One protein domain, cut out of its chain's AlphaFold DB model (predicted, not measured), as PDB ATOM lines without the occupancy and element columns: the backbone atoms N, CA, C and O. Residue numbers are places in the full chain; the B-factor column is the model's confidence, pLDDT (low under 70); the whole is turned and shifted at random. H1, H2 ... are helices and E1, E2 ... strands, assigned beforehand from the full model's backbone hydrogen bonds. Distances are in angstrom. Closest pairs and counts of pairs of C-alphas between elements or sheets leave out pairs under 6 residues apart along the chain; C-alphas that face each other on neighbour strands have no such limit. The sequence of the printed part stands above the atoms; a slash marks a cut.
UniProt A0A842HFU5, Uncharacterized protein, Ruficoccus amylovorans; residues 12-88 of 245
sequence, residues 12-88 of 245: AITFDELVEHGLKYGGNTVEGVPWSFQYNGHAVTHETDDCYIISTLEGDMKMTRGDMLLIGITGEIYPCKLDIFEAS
ATOM      1  N   ALA A  12     153.580 112.108 115.389       90.19
ATOM      2  CA  ALA A  12     154.770 112.802 114.934       90.19
ATOM      3  C   ALA A  12     154.465 114.285 114.762       90.19
ATOM      4  O   ALA A  12     153.410 114.639 114.243       90.19
ATOM      5  N   ILE A  13     155.399 115.140 115.173       93.56
ATOM      6  CA  ILE A  13     155.303 116.584 114.949       93.56
ATOM      7  C   ILE A  13     156.552 117.116 114.256       93.56
ATOM      8  O   ILE A  13     157.653 116.574 114.384       93.56
ATOM      9  N   THR A  14     156.375 118.200 113.525       95.94
ATOM     10  CA  THR A  14     157.438 118.958 112.875       95.94
ATOM     11  C   THR A  14     158.193 119.837 113.875       95.94
ATOM     12  O   THR A  14     157.755 120.085 115.001       95.94
ATOM     13  N   PHE A  15     159.348 120.356 113.449       94.81
ATOM     14  CA  PHE A  15     160.107 121.340 114.225       94.81
ATOM     15  C   PHE A  15     159.285 122.599 114.533       94.81
ATOM     16  O   PHE A  15     159.331 123.103 115.652       94.81
ATOM     17  N   ASP A  16     158.515 123.092 113.561       93.50
ATOM     18  CA  ASP A  16     157.717 124.309 113.726       93.50
ATOM     19  C   ASP A  16     156.575 124.114 114.729       93.50
ATOM     20  O   ASP A  16     156.373 124.958 115.600       93.50
ATOM     21  N   GLU A  17     155.905 122.963 114.707       94.19
ATOM     22  CA  GLU A  17     154.891 122.616 115.714       94.19
ATOM     23  C   GLU A  17     155.495 122.503 117.123       94.19
ATOM     24  O   GLU A  17     154.878 122.911 118.112       94.19
ATOM     25  N   LEU A  18     156.731 122.004 117.236       94.25
ATOM     26  CA  LEU A  18     157.450 121.965 118.510       94.25
ATOM     27  C   LEU A  18     157.793 123.380 119.014       94.25
ATOM     28  O   LEU A  18     157.656 123.654 120.210       94.25
ATOM     29  N   VAL A  19     158.193 124.291 118.117       92.25
ATOM     30  CA  VAL A  19     158.406 125.714 118.435       92.25
ATOM     31  C   VAL A  19     157.104 126.355 118.909       92.25
ATOM     32  O   VAL A  19     157.092 127.007 119.954       92.25
ATOM     33  N   GLU A  20     155.995 126.150 118.197       92.62
ATOM     34  CA  GLU A  20     154.679 126.675 118.581       92.62
ATOM     35  C   GLU A  20     154.248 126.179 119.965       92.62
ATOM     36  O   GLU A  20     153.779 126.964 120.799       92.62
ATOM     37  N   HIS A  21     154.465 124.893 120.255       92.38
ATOM     38  CA  HIS A  21     154.237 124.343 121.586       92.38
ATOM     39  C   HIS A  21     155.100 125.053 122.639       92.38
ATOM     40  O   HIS A  21     154.590 125.480 123.680       92.38
ATOM     41  N   GLY A  22     156.400 125.204 122.376       91.31
ATOM     42  CA  GLY A  22     157.326 125.904 123.264       91.31
ATOM     43  C   GLY A  22     156.944 127.370 123.493       91.31
ATOM     44  O   GLY A  22     157.060 127.861 124.611       91.31
ATOM     45  N   LEU A  23     156.422 128.066 122.484       88.94
ATOM     46  CA  LEU A  23     155.933 129.441 122.612       88.94
ATOM     47  C   LEU A  23     154.678 129.546 123.479       88.94
ATOM     48  O   LEU A  23     154.507 130.520 124.213       88.94
ATOM     49  N   LYS A  24     153.794 128.553 123.385       88.62
ATOM     50  CA  LYS A  24     152.506 128.548 124.082       88.62
ATOM     51  C   LYS A  24     152.610 128.087 125.535       88.62
ATOM     52  O   LYS A  24     151.887 128.602 126.386       88.62
ATOM     53  N   TYR A  25     153.468 127.105 125.804       87.12
ATOM     54  CA  TYR A  25     153.552 126.422 127.100       87.12
ATOM     55  C   TYR A  25     154.928 126.521 127.771       87.12
ATOM     56  O   TYR A  25     155.076 126.112 128.923       87.12
ATOM     57  N   GLY A  26     155.941 127.038 127.075       82.06
ATOM     58  CA  GLY A  26     157.277 127.256 127.624       82.06
ATOM     59  C   GLY A  26     157.364 128.489 128.523       82.06
ATOM     60  O   GLY A  26     156.440 129.293 128.624       82.06
ATOM     61  N   GLY A  27     158.497 128.614 129.215       75.44
ATOM     62  CA  GLY A  27     158.751 129.729 130.129       75.44
ATOM     63  C   GLY A  27     159.442 130.901 129.441       75.44
ATOM     64  O   GLY A  27     158.842 131.947 129.208       75.44
ATOM     65  N   ASN A  28     160.729 130.730 129.137       85.12
ATOM     66  CA  ASN A  28     161.565 131.807 128.615       85.12
ATOM     67  C   ASN A  28     161.652 131.756 127.091       85.12
ATOM     68  O   ASN A  28     162.028 130.732 126.513       85.12
ATOM     69  N   THR A  29     161.381 132.897 126.464       86.19
ATOM     70  CA  THR A  29     161.590 133.133 125.036       86.19
ATOM     71  C   THR A  29     162.649 134.215 124.841       86.19
ATOM     72  O   THR A  29     162.706 135.192 125.590       86.19
ATOM     73  N   VAL A  30     163.509 134.036 123.843       84.06
ATOM     74  CA  VAL A  30     164.521 135.018 123.430       84.06
ATOM     75  C   VAL A  30     164.297 135.274 121.949       84.06
ATOM     76  O   VAL A  30     164.236 134.328 121.177       84.06
ATOM     77  N   GLU A  31     164.070 136.535 121.575       83.12
ATOM     78  CA  GLU A  31     163.782 136.937 120.184       83.12
ATOM     79  C   GLU A  31     162.613 136.171 119.529       83.12
ATOM     80  O   GLU A  31     162.548 136.007 118.317       83.12
ATOM     81  N   GLY A  32     161.642 135.732 120.339       81.56
ATOM     82  CA  GLY A  32     160.490 134.971 119.849       81.56
ATOM     83  C   GLY A  32     160.766 133.482 119.633       81.56
ATOM     84  O   GLY A  32     159.946 132.815 119.015       81.56
ATOM     85  N   VAL A  33     161.871 132.952 120.165       86.31
ATOM     86  CA  VAL A  33     162.203 131.522 120.142       86.31
ATOM     87  C   VAL A  33     162.180 130.962 121.570       86.31
ATOM     88  O   VAL A  33     162.776 131.564 122.472       86.31
ATOM     89  N   PRO A  34     161.488 129.837 121.833       91.19
ATOM     90  CA  PRO A  34     161.465 129.234 123.159       91.19
ATOM     91  C   PRO A  34     162.809 128.575 123.468       91.19
ATOM     92  O   PRO A  34     163.283 127.717 122.723       91.19
ATOM     93  N   TRP A  35     163.425 128.989 124.578       92.19
ATOM     94  CA  TRP A  35     164.811 128.634 124.895       92.19
ATOM     95  C   TRP A  35     164.938 127.321 125.670       92.19
ATOM     96  O   TRP A  35     165.892 126.566 125.501       92.19
ATOM     97  N   SER A  36     163.977 127.044 126.549       92.69
ATOM     98  CA  SER A  36     163.886 125.776 127.270       92.69
ATOM     99  C   SER A  36     162.453 125.529 127.721       92.69
ATOM    100  O   SER A  36     161.787 126.435 128.234       92.69
ATOM    101  N   PHE A  37     161.974 124.307 127.508       94.88
ATOM    102  CA  PHE A  37     160.625 123.883 127.858       94.88
ATOM    103  C   PHE A  37     160.548 122.361 128.008       94.88
ATOM    104  O   PHE A  37     161.517 121.638 127.782       94.88
ATOM    105  N   GLN A  38     159.387 121.882 128.445       93.19
ATOM    106  CA  GLN A  38     159.077 120.461 128.538       93.19
ATOM    107  C   GLN A  38     158.124 120.084 127.409       93.19
ATOM    108  O   GLN A  38     157.147 120.796 127.163       93.19
ATOM    109  N   TYR A  39     158.386 118.957 126.759       92.50
ATOM    110  CA  TYR A  39     157.490 118.363 125.777       92.50
ATOM    111  C   TYR A  39     157.356 116.870 126.060       92.50
ATOM    112  O   TYR A  39     158.353 116.165 126.157       92.50
ATOM    113  N   ASN A  40     156.124 116.400 126.257       88.19
ATOM    114  CA  ASN A  40     155.819 115.006 126.592       88.19
ATOM    115  C   ASN A  40     156.651 114.410 127.757       88.19
ATOM    116  O   ASN A  40     156.987 113.234 127.757       88.19
ATOM    117  N   GLY A  41     157.020 115.231 128.749       87.81
ATOM    118  CA  GLY A  41     157.856 114.809 129.886       87.81
ATOM    119  C   GLY A  41     159.369 114.814 129.629       87.81
ATOM    120  O   GLY A  41     160.132 114.441 130.519       87.81
ATOM    121  N   HIS A  42     159.802 115.261 128.451       92.06
ATOM    122  CA  HIS A  42     161.202 115.380 128.061       92.06
ATOM    123  C   HIS A  42     161.643 116.843 127.984       92.06
ATOM    124  O   HIS A  42     160.928 117.712 127.474       92.06
ATOM    125  N   ALA A  43     162.857 117.106 128.469       93.50
ATOM    126  CA  ALA A  43     163.455 118.429 128.402       93.50
ATOM    127  C   ALA A  43     163.862 118.754 126.961       93.50
ATOM    128  O   ALA A  43     164.571 117.978 126.319       93.50
ATOM    129  N   VAL A  44     163.439 119.925 126.490       95.75
ATOM    130  CA  VAL A  44     163.813 120.491 125.196       95.75
ATOM    131  C   VAL A  44     164.580 121.780 125.453       95.75
ATOM    132  O   VAL A  44     164.107 122.666 126.170       95.75
ATOM    133  N   THR A  45     165.782 121.876 124.893       95.25
ATOM    134  CA  THR A  45     166.681 123.018 125.084       95.25
ATOM    135  C   THR A  45     167.158 123.529 123.741       95.25
ATOM    136  O   THR A  45     167.607 122.761 122.897       95.25
ATOM    137  N   HIS A  46     167.049 124.834 123.540       94.88
ATOM    138  CA  HIS A  46     167.513 125.499 122.336       94.88
ATOM    139  C   HIS A  46     169.037 125.405 122.206       94.88
ATOM    140  O   HIS A  46     169.761 125.730 123.151       94.88
ATOM    141  N   GLU A  47     169.522 124.987 121.036       94.38
ATOM    142  CA  GLU A  47     170.944 125.033 120.680       94.38
ATOM    143  C   GLU A  47     171.206 126.141 119.655       94.38
ATOM    144  O   GLU A  47     172.106 126.959 119.848       94.38
ATOM    145  N   THR A  48     170.395 126.194 118.597       92.88
ATOM    146  CA  THR A  48     170.385 127.246 117.569       92.88
ATOM    147  C   THR A  48     168.961 127.438 117.046       92.88
ATOM    148  O   THR A  48     168.114 126.574 117.261       92.88
ATOM    149  N   ASP A  49     168.713 128.503 116.281       89.81
ATOM    150  CA  ASP A  49     167.373 128.834 115.752       89.81
ATOM    151  C   ASP A  49     166.736 127.709 114.900       89.81
ATOM    152  O   ASP A  49     165.520 127.652 114.722       89.81
ATOM    153  N   ASP A  50     167.569 126.790 114.405       93.19
ATOM    154  CA  ASP A  50     167.194 125.618 113.608       93.19
ATOM    155  C   ASP A  50     167.503 124.275 114.304       93.19
ATOM    156  O   ASP A  50     167.492 123.230 113.648       93.19
ATOM    157  N   CYS A  51     167.844 124.279 115.601       95.75
ATOM    158  CA  CYS A  51     168.239 123.078 116.339       95.75
ATOM    159  C   CYS A  51     167.807 123.102 117.813       95.75
ATOM    160  O   CYS A  51     168.222 123.959 118.599       95.75
ATOM    161  N   TYR A  52     167.067 122.067 118.208       97.19
ATOM    162  CA  TYR A  52     166.793 121.735 119.602       97.19
ATOM    163  C   TYR A  52     167.571 120.498 120.039       97.19
ATOM    164  O   TYR A  52     167.731 119.541 119.284       97.19
ATOM    165  N   ILE A  53     167.996 120.494 121.299       96.94
ATOM    166  CA  ILE A  53     168.474 119.312 122.008       96.94
ATOM    167  C   ILE A  53     167.325 118.772 122.856       96.94
ATOM    168  O   ILE A  53     166.730 119.502 123.651       96.94
ATOM    169  N   ILE A  54     167.030 117.489 122.686       95.44
ATOM    170  CA  ILE A  54     165.948 116.775 123.355       95.44
ATOM    171  C   ILE A  54     166.557 115.657 124.193       95.44
ATOM    172  O   ILE A  54     167.258 114.798 123.657       95.44
ATOM    173  N   SER A  55     166.274 115.637 125.493       92.69
ATOM    174  CA  SER A  55     166.739 114.566 126.379       92.69
ATOM    175  C   SER A  55     165.860 113.325 126.230       92.69
ATOM    176  O   SER A  55     164.771 113.254 126.808       92.69
ATOM    177  N   THR A  56     166.318 112.340 125.454       90.50
ATOM    178  CA  THR A  56     165.604 111.078 125.201       90.50
ATOM    179  C   THR A  56     166.121 109.952 126.105       90.50
ATOM    180  O   THR A  56     167.076 110.120 126.866       90.50
ATOM    181  N   LEU A  57     165.498 108.771 126.029       79.06
ATOM    182  CA  LEU A  57     165.964 107.575 126.746       79.06
ATOM    183  C   LEU A  57     167.316 107.053 126.228       79.06
ATOM    184  O   LEU A  57     168.015 106.343 126.949       79.06
ATOM    185  N   GLU A  58     167.682 107.408 124.997       78.19
ATOM    186  CA  GLU A  58     168.952 107.033 124.363       78.19
ATOM    187  C   GLU A  58     170.054 108.082 124.596       78.19
ATOM    188  O   GLU A  58     171.198 107.893 124.183       78.19
ATOM    189  N   GLY A  59     169.723 109.168 125.302       88.50
ATOM    190  CA  GLY A  59     170.592 110.307 125.562       88.50
ATOM    191  C   GLY A  59     170.088 111.582 124.891       88.50
ATOM    192  O   GLY A  59     168.987 111.641 124.345       88.50
ATOM    193  N   ASP A  60     170.898 112.630 124.944       95.38
ATOM    194  CA  ASP A  60     170.544 113.902 124.323       95.38
ATOM    195  C   ASP A  60     170.650 113.796 122.795       95.38
ATOM    196  O   ASP A  60     171.710 113.493 122.241       95.38
ATOM    197  N   MET A  61     169.539 114.054 122.107       96.25
ATOM    198  CA  MET A  61     169.432 113.982 120.651       96.25
ATOM    199  C   MET A  61     169.151 115.356 120.058       96.25
ATOM    200  O   MET A  61     168.458 116.175 120.655       96.25
ATOM    201  N   LYS A  62     169.668 115.598 118.852       96.25
ATOM    202  CA  LYS A  62     169.430 116.839 118.112       96.25
ATOM    203  C   LYS A  62     168.237 116.693 117.181       96.25
ATOM    204  O   LYS A  62     168.167 115.719 116.433       96.25
ATOM    205  N   MET A  63     167.361 117.686 117.198       96.50
ATOM    206  CA  MET A  63     166.254 117.843 116.265       96.50
ATOM    207  C   MET A  63     166.431 119.134 115.476       96.50
ATOM    208  O   MET A  63     166.598 120.203 116.055       96.50
ATOM    209  N   THR A  64     166.346 119.030 114.159       97.06
ATOM    210  CA  THR A  64     166.428 120.135 113.204       97.06
ATOM    211  C   THR A  64     165.144 120.241 112.383       97.06
ATOM    212  O   THR A  64     164.284 119.366 112.445       97.06
ATOM    213  N   ARG A  65     165.022 121.278 111.548       94.44
ATOM    214  CA  ARG A  65     163.883 121.442 110.619       94.44
ATOM    215  C   ARG A  65     163.712 120.307 109.604       94.44
ATOM    216  O   ARG A  65     162.638 120.163 109.038       94.44
ATOM    217  N   GLY A  66     164.761 119.520 109.355       93.25
ATOM    218  CA  GLY A  66     164.705 118.339 108.486       93.25
ATOM    219  C   GLY A  66     164.265 117.060 109.202       93.25
ATOM    220  O   GLY A  66     164.408 115.976 108.633       93.25
ATOM    221  N   ASP A  67     163.801 117.171 110.448       96.00
ATOM    222  CA  ASP A  67     163.449 116.047 111.306       96.00
ATOM    223  C   ASP A  67     161.976 116.108 111.728       96.00
ATOM    224  O   ASP A  67     161.419 117.176 111.979       96.00
ATOM    225  N   MET A  68     161.382 114.928 111.870       94.88
ATOM    226  CA  MET A  68     160.123 114.697 112.570       94.88
ATOM    227  C   MET A  68     160.433 114.246 113.997       94.88
ATOM    228  O   MET A  68     161.273 113.366 114.196       94.88
ATOM    229  N   LEU A  69     159.760 114.802 115.000       95.06
ATOM    230  CA  LEU A  69     159.823 114.292 116.366       95.06
ATOM    231  C   LEU A  69     158.763 113.212 116.537       95.06
ATOM    232  O   LEU A  69     157.574 113.522 116.540       95.06
ATOM    233  N   LEU A  70     159.192 111.960 116.669       93.12
ATOM    234  CA  LEU A  70     158.284 110.828 116.843       93.12
ATOM    235  C   LEU A  70     157.983 110.614 118.318       93.12
ATOM    236  O   LEU A  70     158.877 110.744 119.155       93.12
ATOM    237  N   ILE A  71     156.744 110.232 118.608       88.19
ATOM    238  CA  ILE A  71     156.261 109.893 119.942       88.19
ATOM    239  C   ILE A  71     155.891 108.414 119.936       88.19
ATOM    240  O   ILE A  71     155.000 107.960 119.215       88.19
ATOM    241  N   GLY A  72     156.626 107.637 120.719       75.31
ATOM    242  CA  GLY A  72     156.387 106.217 120.886       75.31
ATOM    243  C   GLY A  72     155.267 105.917 121.881       75.31
ATOM    244  O   GLY A  72     154.816 106.763 122.653       75.31
ATOM    245  N   ILE A  73     154.818 104.662 121.872       70.00
ATOM    246  CA  ILE A  73     153.621 104.205 122.600       70.00
ATOM    247  C   ILE A  73     153.794 104.323 124.123       70.00
ATOM    248  O   ILE A  73     152.810 104.455 124.849       70.00
ATOM    249  N   THR A  74     155.031 104.265 124.623       70.00
ATOM    250  CA  THR A  74     155.328 104.391 126.056       70.00
ATOM    251  C   THR A  74     155.727 105.811 126.468       70.00
ATOM    252  O   THR A  74     156.136 106.022 127.609       70.00
ATOM    253  N   GLY A  75     155.542 106.789 125.573       75.75
ATOM    254  CA  GLY A  75     155.817 108.205 125.803       75.75
ATOM    255  C   GLY A  75     157.247 108.631 125.473       75.75
ATOM    256  O   GLY A  75     157.558 109.811 125.595       75.75
ATOM    257  N   GLU A  76     158.103 107.708 125.031       83.06
ATOM    258  CA  GLU A  76     159.434 108.026 124.533       83.06
ATOM    259  C   GLU A  76     159.357 108.931 123.303       83.06
ATOM    260  O   GLU A  76     158.496 108.744 122.447       83.06
ATOM    261  N   ILE A  77     160.277 109.888 123.189       90.38
ATOM    262  CA  ILE A  77     160.378 110.734 121.999       90.38
ATOM    263  C   ILE A  77     161.770 110.662 121.390       90.38
ATOM    264  O   ILE A  77     162.760 110.557 122.116       90.38
ATOM    265  N   TYR A  78     161.854 110.728 120.063       92.31
ATOM    266  CA  TYR A  78     163.130 110.800 119.357       92.31
ATOM    267  C   TYR A  78     162.990 111.466 117.980       92.31
ATOM    268  O   TYR A  78     161.990 111.260 117.287       92.31
ATOM    269  N   PRO A  79     163.990 112.256 117.553       94.75
ATOM    270  CA  PRO A  79     164.028 112.807 116.203       94.75
ATOM    271  C   PRO A  79     164.256 111.713 115.153       94.75
ATOM    272  O   PRO A  79     165.101 110.831 115.320       94.75
ATOM    273  N   CYS A  80     163.548 111.806 114.033       92.00
ATOM    274  CA  CYS A  80     163.687 110.954 112.861       92.00
ATOM    275  C   CYS A  80     163.875 111.831 111.623       92.00
ATOM    276  O   CYS A  80     163.185 112.836 111.477       92.00
ATOM    277  N   LYS A  81     164.797 111.467 110.724       91.81
ATOM    278  CA  LYS A  81     164.980 112.220 109.476       91.81
ATOM    279  C   LYS A  81     163.704 112.161 108.638       91.81
ATOM    280  O   LYS A  81     163.114 111.089 108.523       91.81
ATOM    281  N   LEU A  82     163.299 113.291 108.059       90.00
ATOM    282  CA  LEU A  82     162.050 113.395 107.301       90.00
ATOM    283  C   LEU A  82     161.983 112.392 106.140       90.00
ATOM    284  O   LEU A  82     160.962 111.749 105.951       90.00
ATOM    285  N   ASP A  83     163.086 112.181 105.423       88.56
ATOM    286  CA  ASP A  83     163.165 111.206 104.329       88.56
ATOM    287  C   ASP A  83     162.987 109.754 104.811       88.56
ATOM    288  O   ASP A  83     162.308 108.951 104.170       88.56
ATOM    289  N   ILE A  84     163.561 109.409 105.967       85.88
ATOM    290  CA  ILE A  84     163.365 108.106 106.616       85.88
ATOM    291  C   ILE A  84     161.921 107.967 107.098       85.88
ATOM    292  O   ILE A  84     161.351 106.882 106.979       85.88
ATOM    293  N   PHE A  85     161.339 109.038 107.637       87.75
ATOM    294  CA  PHE A  85     159.953 109.059 108.086       87.75
ATOM    295  C   PHE A  85     158.995 108.812 106.915       87.75
ATOM    296  O   PHE A  85     158.248 107.843 106.954       87.75
ATOM    297  N   GLU A  86     159.092 109.590 105.837       85.12
ATOM    298  CA  GLU A  86     158.256 109.434 104.636       85.12
ATOM    299  C   GLU A  86     158.416 108.054 103.978       85.12
ATOM    300  O   GLU A  86     157.469 107.512 103.419       85.12
ATOM    301  N   ALA A  87     159.606 107.450 104.057       80.31
ATOM    302  CA  ALA A  87     159.835 106.097 103.553       80.31
ATOM    303  C   ALA A  87     159.299 104.987 104.479       80.31
ATOM    304  O   ALA A  87     159.170 103.840 104.042       80.31
ATOM    305  N   SER A  88     159.054 105.294 105.758       79.00
ATOM    306  CA  SER A  88     158.690 104.311 106.790       79.00
ATOM    307  C   SER A  88     157.232 104.394 107.237       79.00
ATOM    308  O   SER A  88     156.740 103.416 107.806       79.00
TER     309      SER A  88
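What this domain is: This is residues 12 to 88 of the 245 residues of an uncharacterized protein of Ruficoccus amylovorans (UniProt A0A842HFU5). A strongly twisted antiparallel sheet of five strands, E2 to E6, forms a wall; helix H1 packs on one face of it, mostly against E3, and a small three-stranded sheet, E1, E7 and E8, is partly face to face with the wall, coming closest to E5 and E6. H2 is on the small sheet and stands up from it at one end of the long axis, and the short strand E2 lies at the other end. The printed part has 77 residues with two named helices and eight named strands, in the order E1 H1 E2 E3 E4 E5 E6 E7 E8 H2, and its class is mixed, helices and strands. The sheets run E2 E3 E4 E5 E6 and E1 E7 E8, both antiparallel throughout. The whole is compact, with a radius of gyration of the C-alphas of 11.8 A, and spans 35 by 23 by 20 A, only just elongated.

Where its parts are: Find C-alpha 12 at (154.770, 112.802, 114.934); there E1 begins, residues 12 to 14, 7.0 A long. H1, residues 15 to 25, follows at once and runs 15.3 A to C-alpha 25 at (153.552, 126.422, 127.100). Next come E2, residues 28 to 30, 6.8 A, and E3, residues 33 to 39, 15.1 A. E4, residues 42 to 48, measures 18.3 A. E5, residues 51 to 56, is 15.1 A long and E6, residues 59 to 64, 16.3 A. Then read E7, residues 67 to 71, 12.8 A, and E8, residues 77 to 81, 13.4 A. H2, residues 82 to 88, runs 9.7 A and ends at C-alpha 88, (158.690, 104.311, 106.790).

How they stand to each other: Begin with the five-stranded sheet, a meander, each strand the antiparallel neighbour of the one before; E2 and E6 are its edge strands. In the hairpin E2 and E3, look for N 30 and O 33, 2.9 A apart. The pairing of E3 is staggered: its residues 33 to 36 pair with E2 and its residues 36 to 39 with E4, where N 37 and O 44 are 3.0 A apart. In the hairpin E4 and E5, N 45 and O 53 are 2.8 A apart, and in the hairpin E5 and E6, N 54 and O 61 are also 2.8 A apart. H1 is on one face of this sheet, which gives two layers, helix and sheet; its closest C-alphas to E3 are those of Gly 22 and Pro 34, 5.3 A apart. The two sheets make a sandwich, two sheets face to face, with the facing parts 9.9 A centre to centre and their best planes 11 degrees apart. Between them, the closest C-alphas of E6 and E8 are those of Met 63 and Pro 79, at 5.5 A. In the small sheet, N 69 and O 13 are 2.8 A apart across E1 and E7, as are N 68 and O 80 across the hairpin E7 and E8. H2 is on the small sheet at a height over the sheet of 8.3 A and stands up from it, its line rising 47 degrees. In H1 and H2 every O i to N i+4 pair is within hydrogen-bond range. H1 and H2 are apart.

The domain as a whole: The two C-alphas farthest apart are those of Asn 28 and Ala 87, 35.9 A. The printed part has no cut. Each of the nine links is tight, and the one from E7 to E8 has five residues. The mean pLDDT of the printed part is 89.7, and no printed residue is under 70 in this model.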